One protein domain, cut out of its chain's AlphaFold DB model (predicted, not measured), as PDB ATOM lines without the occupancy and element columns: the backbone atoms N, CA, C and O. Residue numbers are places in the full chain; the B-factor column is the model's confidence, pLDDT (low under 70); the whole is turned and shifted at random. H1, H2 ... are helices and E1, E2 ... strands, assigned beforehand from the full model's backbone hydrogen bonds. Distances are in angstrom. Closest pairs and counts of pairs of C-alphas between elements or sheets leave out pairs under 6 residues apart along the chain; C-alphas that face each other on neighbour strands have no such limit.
ATOM      1  N   SER A   2     171.034 136.965 141.274       94.62
ATOM      2  CA  SER A   2     170.152 135.785 141.294       94.62
ATOM      3  C   SER A   2     169.330 135.674 140.005       94.62
ATOM      4  O   SER A   2     168.976 136.688 139.409       94.62
ATOM      5  N   GLN A   3     168.979 134.451 139.593       94.81
ATOM      6  CA  GLN A   3     168.060 134.239 138.464       94.81
ATOM      7  C   GLN A   3     166.709 134.933 138.691       94.81
ATOM      8  O   GLN A   3     166.114 135.450 137.754       94.81
ATOM      9  N   LYS A   4     166.242 134.973 139.944       94.12
ATOM     10  CA  LYS A   4     164.975 135.608 140.318       94.12
ATOM     11  C   LYS A   4     164.985 137.115 140.057       94.12
ATOM     12  O   LYS A   4     163.972 137.649 139.619       94.12
ATOM     13  N   ASP A   5     166.099 137.787 140.340       94.50
ATOM     14  CA  ASP A   5     166.221 139.229 140.102       94.50
ATOM     15  C   ASP A   5     166.264 139.528 138.600       94.50
ATOM     16  O   ASP A   5     165.558 140.429 138.149       94.50
ATOM     17  N   LEU A   6     167.010 138.728 137.822       93.50
ATOM     18  CA  LEU A   6     167.076 138.891 136.367       93.50
ATOM     19  C   LEU A   6     165.715 138.657 135.709       93.50
ATOM     20  O   LEU A   6     165.264 139.502 134.952       93.50
ATOM     21  N   GLU A   7     165.022 137.572 136.059       93.31
ATOM     22  CA  GLU A   7     163.693 137.278 135.510       93.31
ATOM     23  C   GLU A   7     162.657 138.347 135.886       93.31
ATOM     24  O   GLU A   7     161.746 138.628 135.118       93.31
ATOM     25  N   LYS A   8     162.787 138.972 137.064       93.38
ATOM     26  CA  LYS A   8     161.889 140.053 137.486       93.38
ATOM     27  C   LYS A   8     162.135 141.348 136.707       93.38
ATOM     28  O   LYS A   8     161.173 142.054 136.419       93.38
ATOM     29  N   GLY A   9     163.396 141.700 136.464       90.81
ATOM     30  CA  GLY A   9     163.757 142.973 135.837       90.81
ATOM     31  C   GLY A   9     163.851 142.921 134.311       90.81
ATOM     32  O   GLY A   9     163.632 143.939 133.666       90.81
ATOM     33  N   LEU A  10     164.141 141.753 133.733       92.38
ATOM     34  CA  LEU A  10     164.211 141.539 132.289       92.38
ATOM     35  C   LEU A  10     163.730 140.115 131.927       92.38
ATOM     36  O   LEU A  10     164.551 139.232 131.648       92.38
ATOM     37  N   PRO A  11     162.404 139.866 131.969       91.56
ATOM     38  CA  PRO A  11     161.826 138.546 131.725       91.56
ATOM     39  C   PRO A  11     162.248 137.959 130.377       91.56
ATOM     40  O   PRO A  11     162.255 138.648 129.357       91.56
ATOM     41  N   GLY A  12     162.579 136.667 130.354       87.31
ATOM     42  CA  GLY A  12     162.977 135.979 129.122       87.31
ATOM     43  C   GLY A  12     164.401 136.275 128.631       87.31
ATOM     44  O   GLY A  12     164.803 135.724 127.604       87.31
ATOM     45  N   PHE A  13     165.195 137.077 129.355       90.38
ATOM     46  CA  PHE A  13     166.610 137.265 129.029       90.38
ATOM     47  C   PHE A  13     167.402 135.977 129.281       90.38
ATOM     48  O   PHE A  13     167.468 135.453 130.398       90.38
ATOM     49  N   ASN A  14     168.034 135.459 128.229       87.56
ATOM     50  CA  ASN A  14     168.819 134.239 128.328       87.56
ATOM     51  C   ASN A  14     170.206 134.540 128.910       87.56
ATOM     52  O   ASN A  14     170.972 135.314 128.347       87.56
ATOM     53  N   HIS A  15     170.558 133.887 130.014       90.12
ATOM     54  CA  HIS A  15     171.865 134.028 130.649       90.12
ATOM     55  C   HIS A  15     172.437 132.655 131.008       90.12
ATOM     56  O   HIS A  15     171.720 131.673 131.189       90.12
ATOM     57  N   THR A  16     173.758 132.579 131.162       89.88
ATOM     58  CA  THR A  16     174.393 131.399 131.762       89.88
ATOM     59  C   THR A  16     174.218 131.416 133.278       89.88
ATOM     60  O   THR A  16     174.681 132.342 133.950       89.88
ATOM     61  N   TYR A  17     173.589 130.374 133.815       92.62
ATOM     62  CA  TYR A  17     173.361 130.209 135.246       92.62
ATOM     63  C   TYR A  17     174.178 129.057 135.823       92.62
ATOM     64  O   TYR A  17     174.434 128.049 135.168       92.62
ATOM     65  N   VAL A  18     174.534 129.194 137.096       93.31
ATOM     66  CA  VAL A  18     175.098 128.132 137.922       93.31
ATOM     67  C   VAL A  18     174.091 127.808 139.015       93.31
ATOM     68  O   VAL A  18     173.678 128.680 139.784       93.31
ATOM     69  N   LYS A  19     173.700 126.534 139.084       96.25
ATOM     70  CA  LYS A  19     172.859 126.011 140.159       96.25
ATOM     71  C   LYS A  19     173.735 125.622 141.344       96.25
ATOM     72  O   LYS A  19     174.580 124.737 141.231       96.25
ATOM     73  N   LEU A  20     173.495 126.273 142.470       96.81
ATOM     74  CA  LEU A  20     174.093 125.983 143.765       96.81
ATOM     75  C   LEU A  20     173.001 125.495 144.725       96.81
ATOM     76  O   LEU A  20     171.803 125.654 144.484       96.81
ATOM     77  N   LYS A  21     173.411 124.893 145.837       97.31
ATOM     78  CA  LYS A  21     172.506 124.393 146.876       97.31
ATOM     79  C   LYS A  21     171.711 125.523 147.543       97.31
ATOM     80  O   LYS A  21     170.599 125.296 148.004       97.31
ATOM     81  N   ASP A  22     172.283 126.719 147.592       96.06
ATOM     82  CA  ASP A  22     171.732 127.929 148.204       96.06
ATOM     83  C   ASP A  22     171.110 128.909 147.189       96.06
ATOM     84  O   ASP A  22     170.707 130.007 147.565       96.06
ATOM     85  N   GLY A  23     170.991 128.522 145.913       95.62
ATOM     86  CA  GLY A  23     170.284 129.311 144.904       95.62
ATOM     87  C   GLY A  23     170.786 129.107 143.478       95.62
ATOM     88  O   GLY A  23     171.690 128.321 143.210       95.62
ATOM     89  N   VAL A  24     170.186 129.841 142.541       96.00
ATOM     90  CA  VAL A  24     170.613 129.871 141.138       96.00
ATOM     91  C   VAL A  24     171.110 131.268 140.814       96.00
ATOM     92  O   VAL A  24     170.395 132.257 141.002       96.00
ATOM     93  N   PHE A  25     172.353 131.344 140.349       95.25
ATOM     94  CA  PHE A  25     173.061 132.605 140.190       95.25
ATOM     95  C   PHE A  25     173.715 132.703 138.824       95.25
ATOM     96  O   PHE A  25     174.095 131.704 138.219       95.25
ATOM     97  N   CYS A  26     173.908 133.930 138.374       92.94
ATOM     98  CA  CYS A  26     174.753 134.264 137.243       92.94
ATOM     99  C   CYS A  26     175.874 135.214 137.681       92.94
ATOM    100  O   CYS A  26     175.760 135.945 138.681       92.94
ATOM    101  N   GLY A  27     176.979 135.163 136.933       90.31
ATOM    102  CA  GLY A  27     178.085 136.101 137.082       90.31
ATOM    103  C   GLY A  27     177.657 137.520 136.710       90.31
ATOM    104  O   GLY A  27     176.788 137.703 135.867       90.31
ATOM    105  N   GLY A  28     178.262 138.508 137.365       87.25
ATOM    106  CA  GLY A  28     178.240 139.890 136.886       87.25
ATOM    107  C   GLY A  28     179.457 140.182 136.005       87.25
ATOM    108  O   GLY A  28     180.371 139.364 135.908       87.25
ATOM    109  N   GLY A  29     179.494 141.376 135.426       88.44
ATOM    110  CA  GLY A  29     180.629 141.946 134.699       88.44
ATOM    111  C   GLY A  29     181.597 142.746 135.577       88.44
ATOM    112  O   GLY A  29     182.542 143.335 135.061       88.44
ATOM    113  N   LEU A  30     181.385 142.779 136.899       91.81
ATOM    114  CA  LEU A  30     182.216 143.527 137.845       91.81
ATOM    115  C   LEU A  30     182.948 142.604 138.816       91.81
ATOM    116  O   LEU A  30     182.375 141.664 139.370       91.81
ATOM    117  N   ILE A  31     184.211 142.934 139.071       92.19
ATOM    118  CA  ILE A  31     185.043 142.336 140.113       92.19
ATOM    119  C   ILE A  31     185.679 143.487 140.897       92.19
ATOM    120  O   ILE A  31     186.183 144.441 140.311       92.19
ATOM    121  N   LEU A  32     185.656 143.387 142.224       93.38
ATOM    122  CA  LEU A  32     186.311 144.329 143.130       93.38
ATOM    123  C   LEU A  32     187.584 143.684 143.670       93.38
ATOM    124  O   LEU A  32     187.542 142.568 144.188       93.38
ATOM    125  N   LEU A  33     188.708 144.387 143.546       94.06
ATOM    126  CA  LEU A  33     190.018 143.914 143.982       94.06
ATOM    127  C   LEU A  33     190.681 144.990 144.834       94.06
ATOM    128  O   LEU A  33     190.693 146.162 144.464       94.06
ATOM    129  N   ILE A  97     176.040 139.281 146.292       93.69
ATOM    130  CA  ILE A  97     174.676 139.255 145.745       93.69
ATOM    131  C   ILE A  97     174.184 140.682 145.607       93.69
ATOM    132  O   ILE A  97     174.395 141.520 146.479       93.69
ATOM    133  N   THR A  98     173.530 140.937 144.490       92.88
ATOM    134  CA  THR A  98     173.073 142.255 144.090       92.88
ATOM    135  C   THR A  98     171.808 142.104 143.253       92.88
ATOM    136  O   THR A  98     171.768 141.182 142.424       92.88
ATOM    137  N   PRO A  99     170.805 142.973 143.477       91.19
ATOM    138  CA  PRO A  99     169.580 143.019 142.691       91.19
ATOM    139  C   PRO A  99     169.728 143.847 141.405       91.19
ATOM    140  O   PRO A  99     168.823 143.825 140.582       91.19
ATOM    141  N   TYR A 100     170.831 144.588 141.241       92.94
ATOM    142  CA  TYR A 100     171.091 145.411 140.056       92.94
ATOM    143  C   TYR A 100     171.459 144.508 138.883       92.94
ATOM    144  O   TYR A 100     172.545 143.919 138.876       92.94
ATOM    145  N   ILE A 101     170.539 144.354 137.934       92.25
ATOM    146  CA  ILE A 101     170.683 143.414 136.819       92.25
ATOM    147  C   ILE A 101     171.630 143.921 135.735       92.25
ATOM    148  O   ILE A 101     172.287 143.141 135.045       92.25
ATOM    149  N   GLU A 102     171.773 145.238 135.665       91.12
ATOM    150  CA  GLU A 102     172.536 145.982 134.669       91.12
ATOM    151  C   GLU A 102     174.024 145.635 134.730       91.12
ATOM    152  O   GLU A 102     174.738 145.762 133.742       91.12
ATOM    153  N   ILE A 103     174.505 145.145 135.878       90.38
ATOM    154  CA  ILE A 103     175.902 144.740 136.030       90.38
ATOM    155  C   ILE A 103     176.216 143.416 135.332       90.38
ATOM    156  O   ILE A 103     177.388 143.094 135.181       90.38
ATOM    157  N   GLY A 104     175.210 142.578 135.064       87.12
ATOM    158  CA  GLY A 104     175.386 141.218 134.545       87.12
ATOM    159  C   GLY A 104     174.897 141.040 133.115       87.12
ATOM    160  O   GLY A 104     175.172 140.010 132.512       87.12
ATOM    161  N   ILE A 105     174.190 142.025 132.573       89.75
ATOM    162  CA  ILE A 105     173.677 141.988 131.207       89.75
ATOM    163  C   ILE A 105     174.780 142.431 130.246       89.75
ATOM    164  O   ILE A 105     175.339 143.516 130.387       89.75
ATOM    165  N   ASN A 106     175.054 141.597 129.247       87.38
ATOM    166  CA  ASN A 106     175.836 141.961 128.069       87.38
ATOM    167  C   ASN A 106     174.890 141.979 126.864       87.38
ATOM    168  O   ASN A 106     173.985 141.151 126.795       87.38
ATOM    169  N   ILE A 107     175.089 142.925 125.946       89.19
ATOM    170  CA  ILE A 107     174.357 142.990 124.676       89.19
ATOM    171  C   ILE A 107     175.297 142.459 123.596       89.19
ATOM    172  O   ILE A 107     176.094 143.205 123.027       89.19
ATOM    173  N   ASP A 108     175.219 141.157 123.359       89.56
ATOM    174  CA  ASP A 108     176.013 140.433 122.372       89.56
ATOM    175  C   ASP A 108     175.237 140.234 121.058       89.56
ATOM    176  O   ASP A 108     175.848 140.029 120.004       89.56
ATOM    177  N   LYS A 109     173.896 140.293 121.098       89.44
ATOM    178  CA  LYS A 109     173.021 140.061 119.939       89.44
ATOM    179  C   LYS A 109     171.940 141.135 119.746       89.44
ATOM    180  O   LYS A 109     171.512 141.755 120.721       89.44
ATOM    181  N   PRO A 110     171.435 141.334 118.512       91.69
ATOM    182  CA  PRO A 110     170.346 142.276 118.250       91.69
ATOM    183  C   PRO A 110     169.073 141.992 119.058       91.69
ATOM    184  O   PRO A 110     168.461 142.927 119.565       91.69
ATOM    185  N   GLU A 111     168.703 140.723 119.250       89.38
ATOM    186  CA  GLU A 111     167.468 140.361 119.959       89.38
ATOM    187  C   GLU A 111     167.521 140.743 121.449       89.38
ATOM    188  O   GLU A 111     166.499 141.060 122.053       89.38
ATOM    189  N   GLU A 112     168.717 140.752 122.044       91.00
ATOM    190  CA  GLU A 112     168.938 141.192 123.427       91.00
ATOM    191  C   GLU A 112     168.713 142.704 123.564       91.00
ATOM    192  O   GLU A 112     168.108 143.159 124.535       91.00
ATOM    193  N   LEU A 113     169.137 143.484 122.562       91.25
ATOM    194  CA  LEU A 113     168.886 144.924 122.509       91.25
ATOM    195  C   LEU A 113     167.389 145.233 122.362       91.25
ATOM    196  O   LEU A 113     166.884 146.145 123.019       91.25
ATOM    197  N   ASP A 114     166.684 144.478 121.519       91.75
ATOM    198  CA  ASP A 114     165.241 144.635 121.320       91.75
ATOM    199  C   ASP A 114     164.452 144.274 122.590       91.75
ATOM    200  O   ASP A 114     163.514 144.986 122.962       91.75
ATOM    201  N   LEU A 115     164.873 143.230 123.314       90.19
ATOM    202  CA  LEU A 115     164.283 142.868 124.606       90.19
ATOM    203  C   LEU A 115     164.462 143.985 125.644       90.19
ATOM    204  O   LEU A 115     163.509 144.351 126.326       90.19
ATOM    205  N   ILE A 116     165.654 144.580 125.736       90.62
ATOM    206  CA  ILE A 116     165.916 145.694 126.663       90.62
ATOM    207  C   ILE A 116     165.050 146.908 126.317       90.62
ATOM    208  O   ILE A 116     164.448 147.506 127.204       90.62
ATOM    209  N   ARG A 117     164.944 147.260 125.030       90.38
ATOM    210  CA  ARG A 117     164.132 148.399 124.568       90.38
ATOM    211  C   ARG A 117     162.636 148.222 124.815       90.38
ATOM    212  O   ARG A 117     161.948 149.216 124.995       90.38
ATOM    213  N   SER A 118     162.140 146.989 124.774       87.44
ATOM    214  CA  SER A 118     160.722 146.673 124.994       87.44
ATOM    215  C   SER A 118     160.356 146.468 126.467       87.44
ATOM    216  O   SER A 118     159.172 146.417 126.792       87.44
ATOM    217  N   SER A 119     161.354 146.374 127.349       79.44
ATOM    218  CA  SER A 119     161.177 146.175 128.794       79.44
ATOM    219  C   SER A 119     161.250 147.478 129.607       79.44
ATOM    220  O   SER A 119     161.270 147.422 130.836       79.44
ATOM    221  N   GLY A 120     161.314 148.632 128.926       60.78
ATOM    222  CA  GLY A 120     161.385 149.981 129.501       60.78
ATOM    223  C   GLY A 120     160.105 150.786 129.329       60.78
ATOM    224  O   GLY A 120     159.484 150.681 128.248       60.78
TER     225      GLY A 120
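AT A GLANCE: This is residues 2 to 33 and 97 to 120 of the 120 residues of an uncharacterized protein of bacterium ADurb.Bin363 (UniProt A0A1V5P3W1). With little regular structure, this is mostly loop, with the small hairpin E1 and E2 towards one end, the short helix H1 beside E2, and the helix H2 at the opposite end. The unnamed residues 97 to 109 lead to H2. The 56 printed residues run H1, E1, E2, H2, with an antiparallel sheet E1 - E2; the class is mixed, with 22 residues in named elements. It is only just compact, close to loose: radius of gyration of the C-alphas 11.7 A, spans 32 by 26 by 17 A.

IN THESE COORDINATES: E1 is residues 18 to 20 and E2 residues 23 to 25. H1, residues 3 to 9, begins at C-alpha 3 (168.060, 134.239, 138.464) and is 10.1 A long. H2, residues 110 to 118, is 12.5 A long and ends at C-alpha 118 (160.722, 146.673, 124.994).

HOW THE PARTS SIT: E1 and E2, a hairpin with a tight link, are antiparallel at 158 degrees; N 18 and O 25 are within hydrogen-bond range at 2.8 A. The closest C-alphas of H1 and E2, Gln 3 and Phe 25, are 5.5 A apart. H2 is apart from H1 and E1. In H1 and H2 every O i to N i+4 pair is within hydrogen-bond range.

THE WHOLE: The farthest C-alphas, Leu 33 and Ser 118, are 35.0 A apart. Residues 34 to 96 are not printed; C-alphas 33 and 97 are 16.1 A apart across the cut. Residue 120 has pLDDT under 70.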